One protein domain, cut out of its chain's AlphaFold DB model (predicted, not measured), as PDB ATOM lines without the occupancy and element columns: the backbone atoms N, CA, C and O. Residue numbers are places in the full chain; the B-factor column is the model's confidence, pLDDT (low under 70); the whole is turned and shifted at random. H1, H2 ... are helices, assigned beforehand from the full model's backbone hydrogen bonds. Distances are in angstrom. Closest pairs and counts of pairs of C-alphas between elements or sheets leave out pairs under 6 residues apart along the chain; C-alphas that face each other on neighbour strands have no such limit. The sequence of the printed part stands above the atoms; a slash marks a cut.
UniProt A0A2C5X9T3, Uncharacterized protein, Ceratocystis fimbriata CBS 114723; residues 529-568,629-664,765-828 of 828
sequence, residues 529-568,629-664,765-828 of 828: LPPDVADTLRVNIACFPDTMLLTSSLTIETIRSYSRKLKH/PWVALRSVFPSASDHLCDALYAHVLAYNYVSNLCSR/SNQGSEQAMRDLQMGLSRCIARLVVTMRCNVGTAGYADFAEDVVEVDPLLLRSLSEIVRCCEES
ATOM      1  N   LEU A 529     121.053 131.447 164.369       94.62
ATOM      2  CA  LEU A 529     121.836 130.233 164.587       94.62
ATOM      3  C   LEU A 529     122.365 129.718 163.236       94.62
ATOM      4  O   LEU A 529     121.619 129.738 162.253       94.62
ATOM      5  N   PRO A 530     123.614 129.221 163.164       96.06
ATOM      6  CA  PRO A 530     124.035 128.381 162.046       96.06
ATOM      7  C   PRO A 530     123.089 127.173 161.914       96.06
ATOM      8  O   PRO A 530     122.672 126.644 162.950       96.06
ATOM      9  N   PRO A 531     122.758 126.718 160.691       95.31
ATOM     10  CA  PRO A 531     121.816 125.615 160.489       95.31
ATOM     11  C   PRO A 531     122.264 124.355 161.236       95.31
ATOM     12  O   PRO A 531     121.513 123.859 162.067       95.31
ATOM     13  N   ASP A 532     123.531 123.960 161.096       97.00
ATOM     14  CA  ASP A 532     124.140 122.800 161.762       97.00
ATOM     15  C   ASP A 532     123.952 122.818 163.294       97.00
ATOM     16  O   ASP A 532     123.744 121.782 163.929       97.00
ATOM     17  N   VAL A 533     123.995 124.011 163.903       97.50
ATOM     18  CA  VAL A 533     123.796 124.217 165.348       97.50
ATOM     19  C   VAL A 533     122.322 124.057 165.709       97.50
ATOM     20  O   VAL A 533     122.019 123.433 166.722       97.50
ATOM     21  N   ALA A 534     121.407 124.580 164.887       97.00
ATOM     22  CA  ALA A 534     119.968 124.406 165.066       97.00
ATOM     23  C   ALA A 534     119.529 122.945 164.848       97.00
ATOM     24  O   ALA A 534     118.723 122.440 165.623       97.00
ATOM     25  N   ASP A 535     120.090 122.243 163.865       96.69
ATOM     26  CA  ASP A 535     119.813 120.826 163.603       96.69
ATOM     27  C   ASP A 535     120.371 119.916 164.701       96.69
ATOM     28  O   ASP A 535     119.650 119.058 165.212       96.69
ATOM     29  N   THR A 536     121.595 120.168 165.175       97.19
ATOM     30  CA  THR A 536     122.134 119.479 166.363       97.19
ATOM     31  C   THR A 536     121.247 119.723 167.592       97.19
ATOM     32  O   THR A 536     121.017 118.815 168.389       97.19
ATOM     33  N   LEU A 537     120.697 120.932 167.740       97.88
ATOM     34  CA  LEU A 537     119.776 121.268 168.827       97.88
ATOM     35  C   LEU A 537     118.432 120.525 168.693       97.88
ATOM     36  O   LEU A 537     117.923 120.040 169.700       97.88
ATOM     37  N   ARG A 538     117.899 120.351 167.471       97.25
ATOM     38  CA  ARG A 538     116.704 119.521 167.196       97.25
ATOM     39  C   ARG A 538     116.933 118.060 167.579       97.25
ATOM     40  O   ARG A 538     116.090 117.488 168.262       97.25
ATOM     41  N   VAL A 539     118.071 117.475 167.197       97.06
ATOM     42  CA  VAL A 539     118.430 116.086 167.553       97.06
ATOM     43  C   VAL A 539     118.558 115.915 169.070       97.06
ATOM     44  O   VAL A 539     118.023 114.958 169.627       97.06
ATOM     45  N   ASN A 540     119.199 116.862 169.757       97.19
ATOM     46  CA  ASN A 540     119.393 116.791 171.210       97.19
ATOM     47  C   ASN A 540     118.090 116.961 172.014       97.19
ATOM     48  O   ASN A 540     117.975 116.457 173.127       97.19
ATOM     49  N   ILE A 541     117.089 117.630 171.439       97.25
ATOM     50  CA  ILE A 541     115.723 117.702 171.977       97.25
ATOM     51  C   ILE A 541     114.951 116.407 171.687       97.25
ATOM     52  O   ILE A 541     114.313 115.857 172.582       97.25
ATOM     53  N   ALA A 542     114.990 115.924 170.441       96.75
ATOM     54  CA  ALA A 542     114.200 114.778 169.989       96.75
ATOM     55  C   ALA A 542     114.644 113.452 170.627       96.75
ATOM     56  O   ALA A 542     113.810 112.583 170.866       96.75
ATOM     57  N   CYS A 543     115.936 113.312 170.932       96.38
ATOM     58  CA  CYS A 543     116.508 112.147 171.609       96.38
ATOM     59  C   CYS A 543     116.830 112.418 173.095       96.38
ATOM     60  O   CYS A 543     117.670 111.741 173.682       96.38
ATOM     61  N   PHE A 544     116.160 113.388 173.730       96.06
ATOM     62  CA  PHE A 544     116.239 113.587 175.181       96.06
ATOM     63  C   PHE A 544     115.520 112.432 175.921       96.06
ATOM     64  O   PHE A 544     114.341 112.198 175.638       96.06
ATOM     65  N   PRO A 545     116.142 111.763 176.918       95.56
ATOM     66  CA  PRO A 545     117.308 112.211 177.691       95.56
ATOM     67  C   PRO A 545     118.685 111.760 177.177       95.56
ATOM     68  O   PRO A 545     119.686 112.278 177.667       95.56
ATOM     69  N   ASP A 546     118.760 110.832 176.222       95.94
ATOM     70  CA  ASP A 546     120.010 110.179 175.799       95.94
ATOM     71  C   ASP A 546     121.057 111.164 175.243       95.94
ATOM     72  O   ASP A 546     122.256 111.008 175.474       95.94
ATOM     73  N   THR A 547     120.614 112.205 174.532       95.00
ATOM     74  CA  THR A 547     121.469 113.223 173.884       95.00
ATOM     75  C   THR A 547     121.469 114.572 174.618       95.00
ATOM     76  O   THR A 547     121.416 115.648 174.019       95.00
ATOM     77  N   MET A 548     121.546 114.517 175.948       96.44
ATOM     78  CA  MET A 548     121.537 115.677 176.844       96.44
ATOM     79  C   MET A 548     122.612 116.732 176.490       96.44
ATOM     80  O   MET A 548     123.807 116.438 176.465       96.44
ATOM     81  N   LEU A 549     122.203 117.991 176.260       97.25
ATOM     82  CA  LEU A 549     123.134 119.122 176.098       97.25
ATOM     83  C   LEU A 549     123.948 119.345 177.380       97.25
ATOM     84  O   LEU A 549     123.364 119.420 178.459       97.25
ATOM     85  N   LEU A 550     125.261 119.553 177.241       97.75
ATOM     86  CA  LEU A 550     126.194 119.882 178.326       97.75
ATOM     87  C   LEU A 550     126.944 121.184 178.023       97.75
ATOM     88  O   LEU A 550     127.011 121.631 176.874       97.75
ATOM     89  N   THR A 551     127.555 121.812 179.027       97.06
ATOM     90  CA  THR A 551     128.263 123.087 178.827       97.06
ATOM     91  C   THR A 551     129.529 122.965 177.980       97.06
ATOM     92  O   THR A 551     129.974 123.986 177.447       97.06
ATOM     93  N   SER A 552     130.054 121.746 177.830       96.94
ATOM     94  CA  SER A 552     131.167 121.347 176.960       96.94
ATOM     95  C   SER A 552     130.743 120.954 175.536       96.94
ATOM     96  O   SER A 552     131.595 120.666 174.697       96.94
ATOM     97  N   SER A 553     129.443 120.924 175.223       97.31
ATOM     98  CA  SER A 553     128.971 120.640 173.865       97.31
ATOM     99  C   SER A 553     129.285 121.813 172.925       97.31
ATOM    100  O   SER A 553     128.909 122.952 173.207       97.31
ATOM    101  N   LEU A 554     129.875 121.536 171.755       96.88
ATOM    102  CA  LEU A 554     130.221 122.541 170.730       96.88
ATOM    103  C   LEU A 554     129.037 123.455 170.348       96.88
ATOM    104  O   LEU A 554     129.212 124.653 170.117       96.88
ATOM    105  N   THR A 555     127.816 122.913 170.340       97.44
ATOM    106  CA  THR A 555     126.548 123.644 170.166       97.44
ATOM    107  C   THR A 555     126.407 124.793 171.172       97.44
ATOM    108  O   THR A 555     126.079 125.919 170.798       97.44
ATOM    109  N   ILE A 556     126.721 124.536 172.446       97.81
ATOM    110  CA  ILE A 556     126.624 125.493 173.554       97.81
ATOM    111  C   ILE A 556     127.801 126.475 173.542       97.81
ATOM    112  O   ILE A 556     127.595 127.674 173.737       97.81
ATOM    113  N   GLU A 557     129.023 126.026 173.242       97.00
ATOM    114  CA  GLU A 557     130.173 126.927 173.037       97.00
ATOM    115  C   GLU A 557     129.937 127.921 171.892       97.00
ATOM    116  O   GLU A 557     130.286 129.108 171.985       97.00
ATOM    117  N   THR A 558     129.291 127.446 170.825       97.06
ATOM    118  CA  THR A 558     128.874 128.265 169.688       97.06
ATOM    119  C   THR A 558     127.810 129.264 170.128       97.06
ATOM    120  O   THR A 558     128.025 130.466 169.964       97.06
ATOM    121  N   ILE A 559     126.734 128.818 170.787       97.06
ATOM    122  CA  ILE A 559     125.690 129.696 171.346       97.06
ATOM    123  C   ILE A 559     126.297 130.781 172.253       97.06
ATOM    124  O   ILE A 559     126.063 131.963 172.002       97.06
ATOM    125  N   ARG A 560     127.172 130.441 173.213       96.12
ATOM    126  CA  ARG A 560     127.899 131.434 174.039       96.12
ATOM    127  C   ARG A 560     128.677 132.439 173.198       96.12
ATOM    128  O   ARG A 560     128.685 133.635 173.483       96.12
ATOM    129  N   SER A 561     129.353 131.970 172.156       96.12
ATOM    130  CA  SER A 561     130.158 132.823 171.278       96.12
ATOM    131  C   SER A 561     129.301 133.773 170.438       96.12
ATOM    132  O   SER A 561     129.714 134.911 170.207       96.12
ATOM    133  N   TYR A 562     128.090 133.369 170.055       94.81
ATOM    134  CA  TYR A 562     127.098 134.246 169.436       94.81
ATOM    135  C   TYR A 562     126.456 135.217 170.451       94.81
ATOM    136  O   TYR A 562     126.401 136.416 170.171       94.81
ATOM    137  N   SER A 563     126.107 134.772 171.665       93.88
ATOM    138  CA  SER A 563     125.656 135.638 172.774       93.88
ATOM    139  C   SER A 563     126.660 136.753 173.082       93.88
ATOM    140  O   SER A 563     126.293 137.926 173.174       93.88
ATOM    141  N   ARG A 564     127.956 136.419 173.165       93.06
ATOM    142  CA  ARG A 564     129.040 137.396 173.360       93.06
ATOM    143  C   ARG A 564     129.136 138.383 172.191       93.06
ATOM    144  O   ARG A 564     129.212 139.587 172.433       93.06
ATOM    145  N   LYS A 565     129.058 137.913 170.937       90.94
ATOM    146  CA  LYS A 565     129.020 138.787 169.745       90.94
ATOM    147  C   LYS A 565     127.835 139.761 169.774       90.94
ATOM    148  O   LYS A 565     128.004 140.912 169.386       90.94
ATOM    149  N   LEU A 566     126.671 139.356 170.287       85.62
ATOM    150  CA  LEU A 566     125.509 140.242 170.453       85.62
ATOM    151  C   LEU A 566     125.679 141.257 171.593       85.62
ATOM    152  O   LEU A 566     125.343 142.435 171.426       85.62
ATOM    153  N   LYS A 567     126.238 140.835 172.734       85.50
ATOM    154  CA  LYS A 567     126.458 141.697 173.908       85.50
ATOM    155  C   LYS A 567     127.517 142.774 173.660       85.50
ATOM    156  O   LYS A 567     127.311 143.929 174.035       85.50
ATOM    157  N   HIS A 568     128.605 142.435 172.970       81.25
ATOM    158  CA  HIS A 568     129.651 143.397 172.604       81.25
ATOM    159  C   HIS A 568     129.361 144.144 171.293       81.25
ATOM    160  O   HIS A 568     129.827 145.268 171.123       81.25
ATOM    161  N   PRO A 629     130.027 127.518 186.315       91.56
ATOM    162  CA  PRO A 629     128.974 128.533 186.241       91.56
ATOM    163  C   PRO A 629     127.598 128.013 186.700       91.56
ATOM    164  O   PRO A 629     126.734 128.792 187.096       91.56
ATOM    165  N   TRP A 630     127.400 126.692 186.727       94.12
ATOM    166  CA  TRP A 630     126.211 126.035 187.273       94.12
ATOM    167  C   TRP A 630     126.181 125.913 188.806       94.12
ATOM    168  O   TRP A 630     125.169 125.468 189.344       94.12
ATOM    169  N   VAL A 631     127.218 126.330 189.549       95.75
ATOM    170  CA  VAL A 631     127.231 126.264 191.030       95.75
ATOM    171  C   VAL A 631     126.048 127.026 191.651       95.75
ATOM    172  O   VAL A 631     125.509 126.598 192.669       95.75
ATOM    173  N   ALA A 632     125.568 128.093 191.002       95.50
ATOM    174  CA  ALA A 632     124.359 128.810 191.415       95.50
ATOM    175  C   ALA A 632     123.055 128.000 191.233       95.50
ATOM    176  O   ALA A 632     122.088 128.243 191.944       95.50
ATOM    177  N   LEU A 633     123.009 127.022 190.320       96.56
ATOM    178  CA  LEU A 633     121.870 126.101 190.188       96.56
ATOM    179  C   LEU A 633     121.906 125.010 191.266       96.56
ATOM    180  O   LEU A 633     120.856 124.577 191.737       96.56
ATOM    181  N   ARG A 634     123.101 124.612 191.725       95.50
ATOM    182  CA  ARG A 634     123.267 123.625 192.804       95.50
ATOM    183  C   ARG A 634     122.769 124.127 194.170       95.50
ATOM    184  O   ARG A 634     122.460 123.307 195.024       95.50
ATOM    185  N   SER A 635     122.613 125.438 194.385       94.94
ATOM    186  CA  SER A 635     121.914 125.951 195.580       94.94
ATOM    187  C   SER A 635     120.384 125.865 195.473       94.94
ATOM    188  O   SER A 635     119.720 125.734 196.497       94.94
ATOM    189  N   VAL A 636     119.828 125.886 194.253       96.12
ATOM    190  CA  VAL A 636     118.392 125.669 193.985       96.12
ATOM    191  C   VAL A 636     118.040 124.178 194.037       96.12
ATOM    192  O   VAL A 636     116.964 123.813 194.506       96.12
ATOM    193  N   PHE A 637     118.966 123.308 193.618       96.50
ATOM    194  CA  PHE A 637     118.816 121.850 193.645       96.50
ATOM    195  C   PHE A 637     119.983 121.168 194.394       96.50
ATOM    196  O   PHE A 637     120.834 120.545 193.756       96.50
ATOM    197  N   PRO A 638     120.044 121.228 195.743       95.50
ATOM    198  CA  PRO A 638     121.177 120.701 196.523       95.50
ATOM    199  C   PRO A 638     121.472 119.206 196.327       95.50
ATOM    200  O   PRO A 638     122.613 118.777 196.495       95.50
ATOM    201  N   SER A 639     120.450 118.423 195.971       94.62
ATOM    202  CA  SER A 639     120.529 116.973 195.738       94.62
ATOM    203  C   SER A 639     120.772 116.585 194.274       94.62
ATOM    204  O   SER A 639     120.878 115.396 193.973       94.62
ATOM    205  N   ALA A 640     120.844 117.548 193.351       96.12
ATOM    206  CA  ALA A 640     121.180 117.260 191.964       96.12
ATOM    207  C   ALA A 640     122.674 116.939 191.818       96.12
ATOM    208  O   ALA A 640     123.526 117.508 192.504       96.12
ATOM    209  N   SER A 641     123.001 116.040 190.888       96.06
ATOM    210  CA  SER A 641     124.391 115.800 190.505       96.06
ATOM    211  C   SER A 641     124.941 116.982 189.706       96.06
ATOM    212  O   SER A 641     124.199 117.702 189.031       96.06
ATOM    213  N   ASP A 642     126.261 117.158 189.734       96.25
ATOM    214  CA  ASP A 642     126.938 118.226 188.989       96.25
ATOM    215  C   ASP A 642     126.695 118.115 187.473       96.25
ATOM    216  O   ASP A 642     126.522 119.123 186.799       96.25
ATOM    217  N   HIS A 643     126.557 116.888 186.957       97.12
ATOM    218  CA  HIS A 643     126.161 116.613 185.573       97.12
ATOM    219  C   HIS A 643     124.744 117.115 185.240       97.12
ATOM    220  O   HIS A 643     124.552 117.740 184.201       97.12
ATOM    221  N   LEU A 644     123.758 116.915 186.127       97.19
ATOM    222  CA  LEU A 644     122.403 117.452 185.930       97.19
ATOM    223  C   LEU A 644     122.365 118.984 186.067       97.19
ATOM    224  O   LEU A 644     121.613 119.641 185.351       97.19
ATOM    225  N   CYS A 645     123.197 119.567 186.937       97.81
ATOM    226  CA  CYS A 645     123.340 121.023 187.045       97.81
ATOM    227  C   CYS A 645     123.961 121.629 185.774       97.81
ATOM    228  O   CYS A 645     123.480 122.651 185.282       97.81
ATOM    229  N   ASP A 646     124.993 120.985 185.223       97.56
ATOM    230  CA  ASP A 646     125.639 121.362 183.963       97.56
ATOM    231  C   ASP A 646     124.677 121.248 182.770       97.56
ATOM    232  O   ASP A 646     124.552 122.182 181.971       97.56
ATOM    233  N   ALA A 647     123.911 120.157 182.714       98.12
ATOM    234  CA  ALA A 647     122.875 119.955 181.712       98.12
ATOM    235  C   ALA A 647     121.763 121.007 181.799       98.12
ATOM    236  O   ALA A 647     121.418 121.623 180.788       98.12
ATOM    237  N   LEU A 648     121.216 121.265 182.992       98.19
ATOM    238  CA  LEU A 648     120.180 122.286 183.183       98.19
ATOM    239  C   LEU A 648     120.685 123.665 182.743       98.19
ATOM    240  O   LEU A 648     119.981 124.375 182.024       98.19
ATOM    241  N   TYR A 649     121.924 124.012 183.099       98.38
ATOM    242  CA  TYR A 649     122.570 125.244 182.652       98.38
ATOM    243  C   TYR A 649     122.639 125.329 181.121       98.38
ATOM    244  O   TYR A 649     122.269 126.351 180.542       98.38
ATOM    245  N   ALA A 650     123.083 124.260 180.455       98.25
ATOM    246  CA  ALA A 650     123.201 124.200 179.001       98.25
ATOM    247  C   ALA A 650     121.847 124.364 178.284       98.25
ATOM    248  O   ALA A 650     121.745 125.155 177.342       98.25
ATOM    249  N   HIS A 651     120.794 123.685 178.752       98.19
ATOM    250  CA  HIS A 651     119.454 123.790 178.162       98.19
ATOM    251  C   HIS A 651     118.828 125.172 178.401       98.19
ATOM    252  O   HIS A 651     118.298 125.763 177.462       98.19
ATOM    253  N   VAL A 652     118.934 125.731 179.614       98.31
ATOM    254  CA  VAL A 652     118.433 127.085 179.932       98.31
ATOM    255  C   VAL A 652     119.188 128.158 179.139       98.31
ATOM    256  O   VAL A 652     118.579 129.099 178.632       98.31
ATOM    257  N   LEU A 653     120.502 128.007 178.952       97.81
ATOM    258  CA  LEU A 653     121.306 128.909 178.125       97.81
ATOM    259  C   LEU A 653     120.898 128.858 176.642       97.81
ATOM    260  O   LEU A 653     120.762 129.909 176.006       97.81
ATOM    261  N   ALA A 654     120.661 127.663 176.096       98.12
ATOM    262  CA  ALA A 654     120.135 127.501 174.742       98.12
ATOM    263  C   ALA A 654     118.718 128.086 174.609       98.12
ATOM    264  O   ALA A 654     118.450 128.823 173.659       98.12
ATOM    265  N   TYR A 655     117.840 127.839 175.586       98.12
ATOM    266  CA  TYR A 655     116.477 128.376 175.635       98.12
ATOM    267  C   TYR A 655     116.470 129.906 175.667       98.12
ATOM    268  O   TYR A 655     115.730 130.536 174.911       98.12
ATOM    269  N   ASN A 656     117.342 130.515 176.476       97.00
ATOM    270  CA  ASN A 656     117.529 131.963 176.521       97.00
ATOM    271  C   ASN A 656     117.961 132.513 175.152       97.00
ATOM    272  O   ASN A 656     117.436 133.537 174.714       97.00
ATOM    273  N   TYR A 657     118.885 131.849 174.449       96.88
ATOM    274  CA  TYR A 657     119.324 132.295 173.122       96.88
ATOM    275  C   TYR A 657     118.211 132.184 172.070       96.88
ATOM    276  O   TYR A 657     117.923 133.154 171.369       96.88
ATOM    277  N   VAL A 658     117.548 131.025 171.998       96.75
ATOM    278  CA  VAL A 658     116.435 130.755 171.073       96.75
ATOM    279  C   VAL A 658     115.273 131.725 171.313       96.75
ATOM    280  O   VAL A 658     114.801 132.354 170.368       96.75
ATOM    281  N   SER A 659     114.877 131.938 172.571       95.69
ATOM    282  CA  SER A 659     113.789 132.859 172.931       95.69
ATOM    283  C   SER A 659     114.076 134.303 172.501       95.69
ATOM    284  O   SER A 659     113.191 134.966 171.967       95.69
ATOM    285  N   ASN A 660     115.321 134.777 172.638       94.25
ATOM    286  CA  ASN A 660     115.727 136.111 172.169       94.25
ATOM    287  C   ASN A 660     115.661 136.274 170.637       94.25
ATOM    288  O   ASN A 660     115.557 137.402 170.151       94.25
ATOM    289  N   LEU A 661     115.716 135.179 169.869       93.19
ATOM    290  CA  LEU A 661     115.467 135.206 168.427       93.19
ATOM    291  C   LEU A 661     113.957 135.209 168.133       93.19
ATOM    292  O   LEU A 661     113.496 136.080 167.394       93.19
ATOM    293  N   CYS A 662     113.179 134.331 168.779       90.69
ATOM    294  CA  CYS A 662     111.722 134.241 168.612       90.69
ATOM    295  C   CYS A 662     110.990 135.550 168.963       90.69
ATOM    296  O   CYS A 662     110.188 136.048 168.171       90.69
ATOM    297  N   SER A 663     111.283 136.154 170.122       82.19
ATOM    298  CA  SER A 663     110.627 137.390 170.586       82.19
ATOM    299  C   SER A 663     110.865 138.594 169.668       82.19
ATOM    300  O   SER A 663     110.134 139.578 169.738       82.19
ATOM    301  N   ARG A 664     111.872 138.534 168.789       65.12
ATOM    302  CA  ARG A 664     112.228 139.617 167.862       65.12
ATOM    303  C   ARG A 664     111.446 139.575 166.537       65.12
ATOM    304  O   ARG A 664     111.654 140.447 165.697       65.12
ATOM    305  N   SER A 765     109.865 130.096 152.390       62.31
ATOM    306  CA  SER A 765     111.273 130.076 152.833       62.31
ATOM    307  C   SER A 765     111.531 130.753 154.179       62.31
ATOM    308  O   SER A 765     112.429 130.340 154.905       62.31
ATOM    309  N   ASN A 766     110.755 131.786 154.514       68.56
ATOM    310  CA  ASN A 766     110.969 132.552 155.737       68.56
ATOM    311  C   ASN A 766     110.172 131.948 156.901       68.56
ATOM    312  O   ASN A 766     110.756 131.645 157.938       68.56
ATOM    313  N   GLN A 767     108.873 131.688 156.711       80.12
ATOM    314  CA  GLN A 767     107.976 131.185 157.764       80.12
ATOM    315  C   GLN A 767     108.418 129.831 158.336       80.12
ATOM    316  O   GLN A 767     108.322 129.626 159.544       80.12
ATOM    317  N   GLY A 768     108.964 128.935 157.502       86.19
ATOM    318  CA  GLY A 768     109.505 127.655 157.976       86.19
ATOM    319  C   GLY A 768     110.649 127.820 158.986       86.19
ATOM    320  O   GLY A 768     110.744 127.048 159.937       86.19
ATOM    321  N   SER A 769     111.476 128.865 158.843       89.12
ATOM    322  CA  SER A 769     112.546 129.159 159.806       89.12
ATOM    323  C   SER A 769     112.012 129.686 161.142       89.12
ATOM    324  O   SER A 769     112.534 129.318 162.192       89.12
ATOM    325  N   GLU A 770     110.944 130.488 161.125       89.56
ATOM    326  CA  GLU A 770     110.335 131.047 162.339       89.56
ATOM    327  C   GLU A 770     109.600 129.962 163.134       89.56
ATOM    328  O   GLU A 770     109.747 129.882 164.355       89.56
ATOM    329  N   GLN A 771     108.866 129.078 162.447       93.56
ATOM    330  CA  GLN A 771     108.204 127.941 163.085       93.56
ATOM    331  C   GLN A 771     109.231 126.995 163.715       93.56
ATOM    332  O   GLN A 771     109.151 126.728 164.910       93.56
ATOM    333  N   ALA A 772     110.268 126.598 162.974       94.25
ATOM    334  CA  ALA A 772     111.280 125.682 163.494       94.25
ATOM    335  C   ALA A 772     112.131 126.276 164.640       94.25
ATOM    336  O   ALA A 772     112.774 125.528 165.375       94.25
ATOM    337  N   MET A 773     112.136 127.605 164.821       95.06
ATOM    338  CA  MET A 773     112.690 128.271 166.010       95.06
ATOM    339  C   MET A 773     111.734 128.220 167.212       95.06
ATOM    340  O   MET A 773     112.191 128.020 168.338       95.06
ATOM    341  N   ARG A 774     110.414 128.312 166.996       95.88
ATOM    342  CA  ARG A 774     109.401 128.060 168.042       95.88
ATOM    343  C   ARG A 774     109.394 126.596 168.477       95.88
ATOM    344  O   ARG A 774     109.311 126.326 169.671       95.88
ATOM    345  N   ASP A 775     109.550 125.663 167.543       96.44
ATOM    346  CA  ASP A 775     109.628 124.227 167.839       96.44
ATOM    347  C   ASP A 775     110.862 123.904 168.695       96.44
ATOM    348  O   ASP A 775     110.754 123.196 169.697       96.44
ATOM    349  N   LEU A 776     112.014 124.515 168.384       97.44
ATOM    350  CA  LEU A 776     113.201 124.492 169.247       97.44
ATOM    351  C   LEU A 776     112.921 125.091 170.636       97.44
ATOM    352  O   LEU A 776     113.344 124.522 171.641       97.44
ATOM    353  N   GLN A 777     112.198 126.210 170.719       97.00
ATOM    354  CA  GLN A 777     111.869 126.869 171.990       97.00
ATOM    355  C   GLN A 777     110.985 125.987 172.892       97.00
ATOM    356  O   GLN A 777     111.282 125.837 174.078       97.00
ATOM    357  N   MET A 778     109.939 125.375 172.325       96.38
ATOM    358  CA  MET A 778     109.034 124.442 173.014       96.38
ATOM    359  C   MET A 778     109.719 123.114 173.363       96.38
ATOM    360  O   MET A 778     109.448 122.518 174.403       96.38
ATOM    361  N   GLY A 779     110.621 122.641 172.504       96.56
ATOM    362  CA  GLY A 779     111.444 121.468 172.773       96.56
ATOM    363  C   GLY A 779     112.358 121.676 173.979       96.56
ATOM    364  O   GLY A 779     112.361 120.869 174.905       96.56
ATOM    365  N   LEU A 780     113.067 122.807 174.018       98.00
ATOM    366  CA  LEU A 780     113.957 123.153 175.126       98.00
ATOM    367  C   LEU A 780     113.210 123.335 176.451       98.00
ATOM    368  O   LEU A 780     113.711 122.863 177.470       98.00
ATOM    369  N   SER A 781     112.023 123.956 176.471       97.38
ATOM    370  CA  SER A 781     111.248 124.072 177.717       97.38
ATOM    371  C   SER A 781     110.801 122.705 178.250       97.38
ATOM    372  O   SER A 781     110.907 122.470 179.453       97.38
ATOM    373  N   ARG A 782     110.414 121.758 177.381       96.44
ATOM    374  CA  ARG A 782     110.122 120.361 177.775       96.44
ATOM    375  C   ARG A 782     111.356 119.626 178.309       96.44
ATOM    376  O   ARG A 782     111.250 118.926 179.314       96.44
ATOM    377  N   CYS A 783     112.530 119.801 177.698       97.38
ATOM    378  CA  CYS A 783     113.782 119.241 178.224       97.38
ATOM    379  C   CYS A 783     114.122 119.822 179.607       97.38
ATOM    380  O   CYS A 783     114.475 119.075 180.518       97.38
ATOM    381  N   ILE A 784     113.953 121.136 179.797       97.69
ATOM    382  CA  ILE A 784     114.140 121.806 181.094       97.69
ATOM    383  C   ILE A 784     113.147 121.269 182.135       97.69
ATOM    384  O   ILE A 784     113.555 121.008 183.264       97.69
ATOM    385  N   ALA A 785     111.882 121.032 181.768       96.50
ATOM    386  CA  ALA A 785     110.896 120.420 182.661       96.50
ATOM    387  C   ALA A 785     111.332 119.031 183.127       96.50
ATOM    388  O   ALA A 785     111.405 118.781 184.330       96.50
ATOM    389  N   ARG A 786     111.686 118.152 182.182       95.00
ATOM    390  CA  ARG A 786     112.145 116.788 182.477       95.00
ATOM    391  C   ARG A 786     113.384 116.807 183.383       95.00
ATOM    392  O   ARG A 786     113.391 116.103 184.386       95.00
ATOM    393  N   LEU A 787     114.366 117.680 183.122       96.31
ATOM    394  CA  LEU A 787     115.528 117.873 184.006       96.31
ATOM    395  C   LEU A 787     115.135 118.332 185.418       96.31
ATOM    396  O   LEU A 787     115.597 117.746 186.394       96.31
ATOM    397  N   VAL A 788     114.267 119.340 185.548       96.06
ATOM    398  CA  VAL A 788     113.794 119.843 186.853       96.06
ATOM    399  C   VAL A 788     113.028 118.767 187.631       96.06
ATOM    400  O   VAL A 788     113.189 118.675 188.849       96.06
ATOM    401  N   VAL A 789     112.233 117.932 186.953       94.25
ATOM    402  CA  VAL A 789     111.560 116.774 187.562       94.25
ATOM    403  C   VAL A 789     112.592 115.753 188.041       94.25
ATOM    404  O   VAL A 789     112.598 115.440 189.227       94.25
ATOM    405  N   THR A 790     113.535 115.313 187.199       93.81
ATOM    406  CA  THR A 790     114.610 114.385 187.608       93.81
ATOM    407  C   THR A 790     115.414 114.922 188.800       93.81
ATOM    408  O   THR A 790     115.620 114.214 189.784       93.81
ATOM    409  N   MET A 791     115.809 116.197 188.773       94.75
ATOM    410  CA  MET A 791     116.564 116.846 189.856       94.75
ATOM    411  C   MET A 791     115.776 116.941 191.175       94.75
ATOM    412  O   MET A 791     116.394 117.008 192.238       94.75
ATOM    413  N   ARG A 792     114.436 116.910 191.129       92.56
ATOM    414  CA  ARG A 792     113.554 116.809 192.307       92.56
ATOM    415  C   ARG A 792     113.336 115.354 192.747       92.56
ATOM    416  O   ARG A 792     113.424 115.070 193.937       92.56
ATOM    417  N   CYS A 793     113.107 114.426 191.819       88.38
ATOM    418  CA  CYS A 793     112.878 113.004 192.111       88.38
ATOM    419  C   CYS A 793     114.111 112.295 192.699       88.38
ATOM    420  O   CYS A 793     113.958 111.384 193.513       88.38
ATOM    421  N   ASN A 794     115.326 112.760 192.378       77.75
ATOM    422  CA  ASN A 794     116.573 112.263 192.973       77.75
ATOM    423  C   ASN A 794     116.652 112.436 194.510       77.75
ATOM    424  O   ASN A 794     117.539 111.858 195.141       77.75
ATOM    425  N   VAL A 795     115.731 113.177 195.139       74.31
ATOM    426  CA  VAL A 795     115.577 113.247 196.603       74.31
ATOM    427  C   VAL A 795     114.885 111.976 197.133       74.31
ATOM    428  O   VAL A 795     113.731 111.990 197.559       74.31
ATOM    429  N   GLY A 796     115.600 110.847 197.077       68.50
ATOM    430  CA  GLY A 796     115.311 109.595 197.800       68.50
ATOM    431  C   GLY A 796     114.027 108.826 197.442       68.50
ATOM    432  O   GLY A 796     113.842 107.710 197.923       68.50
ATOM    433  N   THR A 797     113.144 109.371 196.605       59.94
ATOM    434  CA  THR A 797     111.783 108.849 196.392       59.94
ATOM    435  C   THR A 797     111.755 107.852 195.231       59.94
ATOM    436  O   THR A 797     111.131 108.073 194.197       59.94
ATOM    437  N   ALA A 798     112.449 106.725 195.399       56.72
ATOM    438  CA  ALA A 798     112.686 105.709 194.365       56.72
ATOM    439  C   ALA A 798     111.443 104.886 193.927       56.72
ATOM    440  O   ALA A 798     111.593 103.823 193.332       56.72
ATOM    441  N   GLY A 799     110.223 105.343 194.239       62.06
ATOM    442  CA  GLY A 799     108.966 104.621 193.993       62.06
ATOM    443  C   GLY A 799     108.120 105.120 192.815       62.06
ATOM    444  O   GLY A 799     107.099 104.510 192.526       62.06
ATOM    445  N   TYR A 800     108.510 106.211 192.146       54.66
ATOM    446  CA  TYR A 800     107.725 106.854 191.080       54.66
ATOM    447  C   TYR A 800     108.570 107.092 189.815       54.66
ATOM    448  O   TYR A 800     108.858 108.221 189.426       54.66
ATOM    449  N   ALA A 801     108.990 106.000 189.171       57.00
ATOM    450  CA  ALA A 801     109.582 106.046 187.830       57.00
ATOM    451  C   ALA A 801     108.520 106.146 186.712       57.00
ATOM    452  O   ALA A 801     108.847 106.518 185.591       57.00
ATOM    453  N   ASP A 802     107.254 105.849 187.028       65.50
ATOM    454  CA  ASP A 802     106.130 105.785 186.084       65.50
ATOM    455  C   ASP A 802     105.380 107.126 185.948       65.50
ATOM    456  O   ASP A 802     104.153 107.193 185.925       65.50
ATOM    457  N   PHE A 803     106.122 108.236 185.864       61.69
ATOM    458  CA  PHE A 803     105.571 109.504 185.365       61.69
ATOM    459  C   PHE A 803     105.537 109.456 183.829       61.69
ATOM    460  O   PHE A 803     106.335 110.099 183.140       61.69
ATOM    461  N   ALA A 804     104.648 108.609 183.308       54.06
ATOM    462  CA  ALA A 804     104.543 108.260 181.897       54.06
ATOM    463  C   ALA A 804     104.012 109.425 181.040       54.06
ATOM    464  O   ALA A 804     102.810 109.644 180.947       54.06
ATOM    465  N   GLU A 805     104.942 110.144 180.403       65.25
ATOM    466  CA  GLU A 805     104.772 111.193 179.374       65.25
ATOM    467  C   GLU A 805     103.895 112.418 179.679       65.25
ATOM    468  O   GLU A 805     104.046 113.423 178.975       65.25
ATOM    469  N   ASP A 806     103.039 112.379 180.701       74.88
ATOM    470  CA  ASP A 806     102.073 113.437 180.988       74.88
ATOM    471  C   ASP A 806     102.776 114.792 181.165       74.88
ATOM    472  O   ASP A 806     103.839 114.897 181.792       74.88
ATOM    473  N   VAL A 807     102.246 115.823 180.503       69.62
ATOM    474  CA  VAL A 807     103.056 116.982 180.101       69.62
ATOM    475  C   VAL A 807     103.252 117.933 181.276       69.62
ATOM    476  O   VAL A 807     102.548 118.929 181.424       69.62
ATOM    477  N   VAL A 808     104.267 117.643 182.094       82.25
ATOM    478  CA  VAL A 808     104.768 118.564 183.117       82.25
ATOM    479  C   VAL A 808     105.328 119.801 182.418       82.25
ATOM    480  O   VAL A 808     106.477 119.831 181.975       82.25
ATOM    481  N   GLU A 809     104.502 120.830 182.296       90.56
ATOM    482  CA  GLU A 809     104.936 122.161 181.894       90.56
ATOM    483  C   GLU A 809     105.833 122.759 182.992       90.56
ATOM    484  O   GLU A 809     105.580 122.586 184.190       90.56
ATOM    485  N   VAL A 810     106.916 123.449 182.610       92.62
ATOM    486  CA  VAL A 810     107.688 124.214 183.601       92.62
ATOM    487  C   VAL A 810     106.817 125.377 184.047       92.62
ATOM    488  O   VAL A 810     106.408 126.172 183.205       92.62
ATOM    489  N   ASP A 811     106.618 125.529 185.356       95.62
ATOM    490  CA  ASP A 811     106.122 126.784 185.923       95.62
ATOM    491  C   ASP A 811     106.894 127.968 185.290       95.62
ATOM    492  O   ASP A 811     108.127 128.025 185.412       95.62
ATOM    493  N   PRO A 812     106.219 128.903 184.594       95.56
ATOM    494  CA  PRO A 812     106.893 129.991 183.896       95.56
ATOM    495  C   PRO A 812     107.655 130.915 184.856       95.56
ATOM    496  O   PRO A 812     108.640 131.531 184.439       95.56
ATOM    497  N   LEU A 813     107.278 130.983 186.140       96.31
ATOM    498  CA  LEU A 813     108.025 131.715 187.167       96.31
ATOM    499  C   LEU A 813     109.343 131.010 187.508       96.31
ATOM    500  O   LEU A 813     110.389 131.665 187.580       96.31
ATOM    501  N   LEU A 814     109.334 129.682 187.650       96.62
ATOM    502  CA  LEU A 814     110.550 128.883 187.799       96.62
ATOM    503  C   LEU A 814     111.445 128.981 186.558       96.62
ATOM    504  O   LEU A 814     112.639 129.243 186.703       96.62
ATOM    505  N   LEU A 815     110.894 128.840 185.348       97.25
ATOM    506  CA  LEU A 815     111.663 128.955 184.104       97.25
ATOM    507  C   LEU A 815     112.323 130.337 183.988       97.25
ATOM    508  O   LEU A 815     113.527 130.420 183.752       97.25
ATOM    509  N   ARG A 816     111.575 131.413 184.267       96.81
ATOM    510  CA  ARG A 816     112.090 132.791 184.346       96.81
ATOM    511  C   ARG A 816     113.207 132.938 185.385       96.81
ATOM    512  O   ARG A 816     114.207 133.599 185.113       96.81
ATOM    513  N   SER A 817     113.057 132.316 186.552       98.06
ATOM    514  CA  SER A 817     114.050 132.368 187.635       98.06
ATOM    515  C   SER A 817     115.347 131.645 187.256       98.06
ATOM    516  O   SER A 817     116.435 132.181 187.461       98.06
ATOM    517  N   LEU A 818     115.250 130.464 186.637       98.06
ATOM    518  CA  LEU A 818     116.401 129.724 186.108       98.06
ATOM    519  C   LEU A 818     117.094 130.505 184.982       98.06
ATOM    520  O   LEU A 818     118.322 130.629 184.983       98.06
ATOM    521  N   SER A 819     116.314 131.084 184.064       97.88
ATOM    522  CA  SER A 819     116.806 131.964 183.002       97.88
ATOM    523  C   SER A 819     117.613 133.140 183.550       97.88
ATOM    524  O   SER A 819     118.677 133.431 183.005       97.88
ATOM    525  N   GLU A 820     117.149 133.780 184.628       97.38
ATOM    526  CA  GLU A 820     117.823 134.914 185.273       97.38
ATOM    527  C   GLU A 820     119.105 134.500 186.015       97.38
ATOM    528  O   GLU A 820     120.124 135.183 185.898       97.38
ATOM    529  N   ILE A 821     119.109 133.352 186.706       97.12
ATOM    530  CA  ILE A 821     120.319 132.795 187.339       97.12
ATOM    531  C   ILE A 821     121.404 132.535 186.285       97.12
ATOM    532  O   ILE A 821     122.531 133.012 186.424       97.12
ATOM    533  N   VAL A 822     121.065 131.849 185.188       97.25
ATOM    534  CA  VAL A 822     122.007 131.576 184.086       97.25
ATOM    535  C   VAL A 822     122.454 132.871 183.395       97.25
ATOM    536  O   VAL A 822     123.628 133.004 183.043       97.25
ATOM    537  N   ARG A 823     121.569 133.869 183.259       95.69
ATOM    538  CA  ARG A 823     121.918 135.204 182.736       95.69
ATOM    539  C   ARG A 823     122.956 135.913 183.614       95.69
ATOM    540  O   ARG A 823     123.841 136.572 183.072       95.69
ATOM    541  N   CYS A 824     122.867 135.765 184.936       96.06
ATOM    542  CA  CYS A 824     123.839 136.324 185.875       96.06
ATOM    543  C   CYS A 824     125.193 135.599 185.806       96.06
ATOM    544  O   CYS A 824     126.231 136.260 185.828       96.06
ATOM    545  N   CYS A 825     125.202 134.271 185.656       94.94
ATOM    546  CA  CYS A 825     126.435 133.484 185.529       94.94
ATOM    547  C   CYS A 825     127.197 133.724 184.209       94.94
ATOM    548  O   CYS A 825     128.423 133.738 184.216       94.94
ATOM    549  N   GLU A 826     126.517 133.985 183.085       94.12
ATOM    550  CA  GLU A 826     127.178 134.435 181.837       94.12
ATOM    551  C   GLU A 826     127.570 135.941 181.861       94.12
ATOM    552  O   GLU A 826     128.050 136.485 180.860       94.12
ATOM    553  N   GLU A 827     127.348 136.656 182.973       92.12
ATOM    554  CA  GLU A 827     127.681 138.082 183.151       92.12
ATOM    555  C   GLU A 827     128.764 138.355 184.220       92.12
ATOM    556  O   GLU A 827     129.340 139.448 184.217       92.12
ATOM    557  N   SER A 828     129.068 137.383 185.088       87.69
ATOM    558  CA  SER A 828     129.991 137.503 186.234       87.69
ATOM    559  C   SER A 828     131.474 137.324 185.906       87.69
ATOM    560  O   SER A 828     132.273 138.133 186.437       87.69
TER     561      SER A 828
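AT A GLANCE: This is residues 529 to 568, 629 to 664 and 765 to 828 of the 828 residues of an uncharacterized protein of Ceratocystis fimbriata CBS 114723 (UniProt A0A2C5X9T3). Two long helices, H5 and H4, lie side by side as the core, running opposite ways; H6 crosses H4, H2 and short H3 pack on H4, and H1 packs slantwise on H5. The printed part has 140 residues with six named helices, H1 to H6 along the chain, and no named strand. It is all helix and compact, with a radius of gyration of the C-alphas of 15.0 A and spans of 48 by 35 by 26 A.

IN THESE COORDINATES: H5, residues 767 to 793, measures 39.2 A from first to last C-alpha; H4, residues 642 to 664, 33.5 A. H6 is residues 812 to 825, H2 554 to 568, H1 531 to 542, H3 631 to 634. C-alpha 531 is at (121.816, 125.615, 160.489), C-alpha 825 at (126.435, 133.484, 185.529).

HOW THE PARTS SIT: H5 and H4 touch at a shallow tilt of 28 degrees, the closest C-alphas, Tyr 655 and Leu 780, 5.8 A apart. H4, the hub, touches H6 about perpendicular, at 77 degrees; closest C-alphas Val 652 and Ser 819, 6.0 A. Every O i to N i+4 pair is within hydrogen-bond range in H1, H2, H5 and H6, 18 of 19 in H4; H3 is too short for one.

THE WHOLE: Cuts after 568 and 664 leave C-alpha gaps of 20.2 and 17.8 A. Links H1 to H2 and H5 to H6 are long. pLDDT is under 70 at 664, 765 to 766, 796 to 805 and 807.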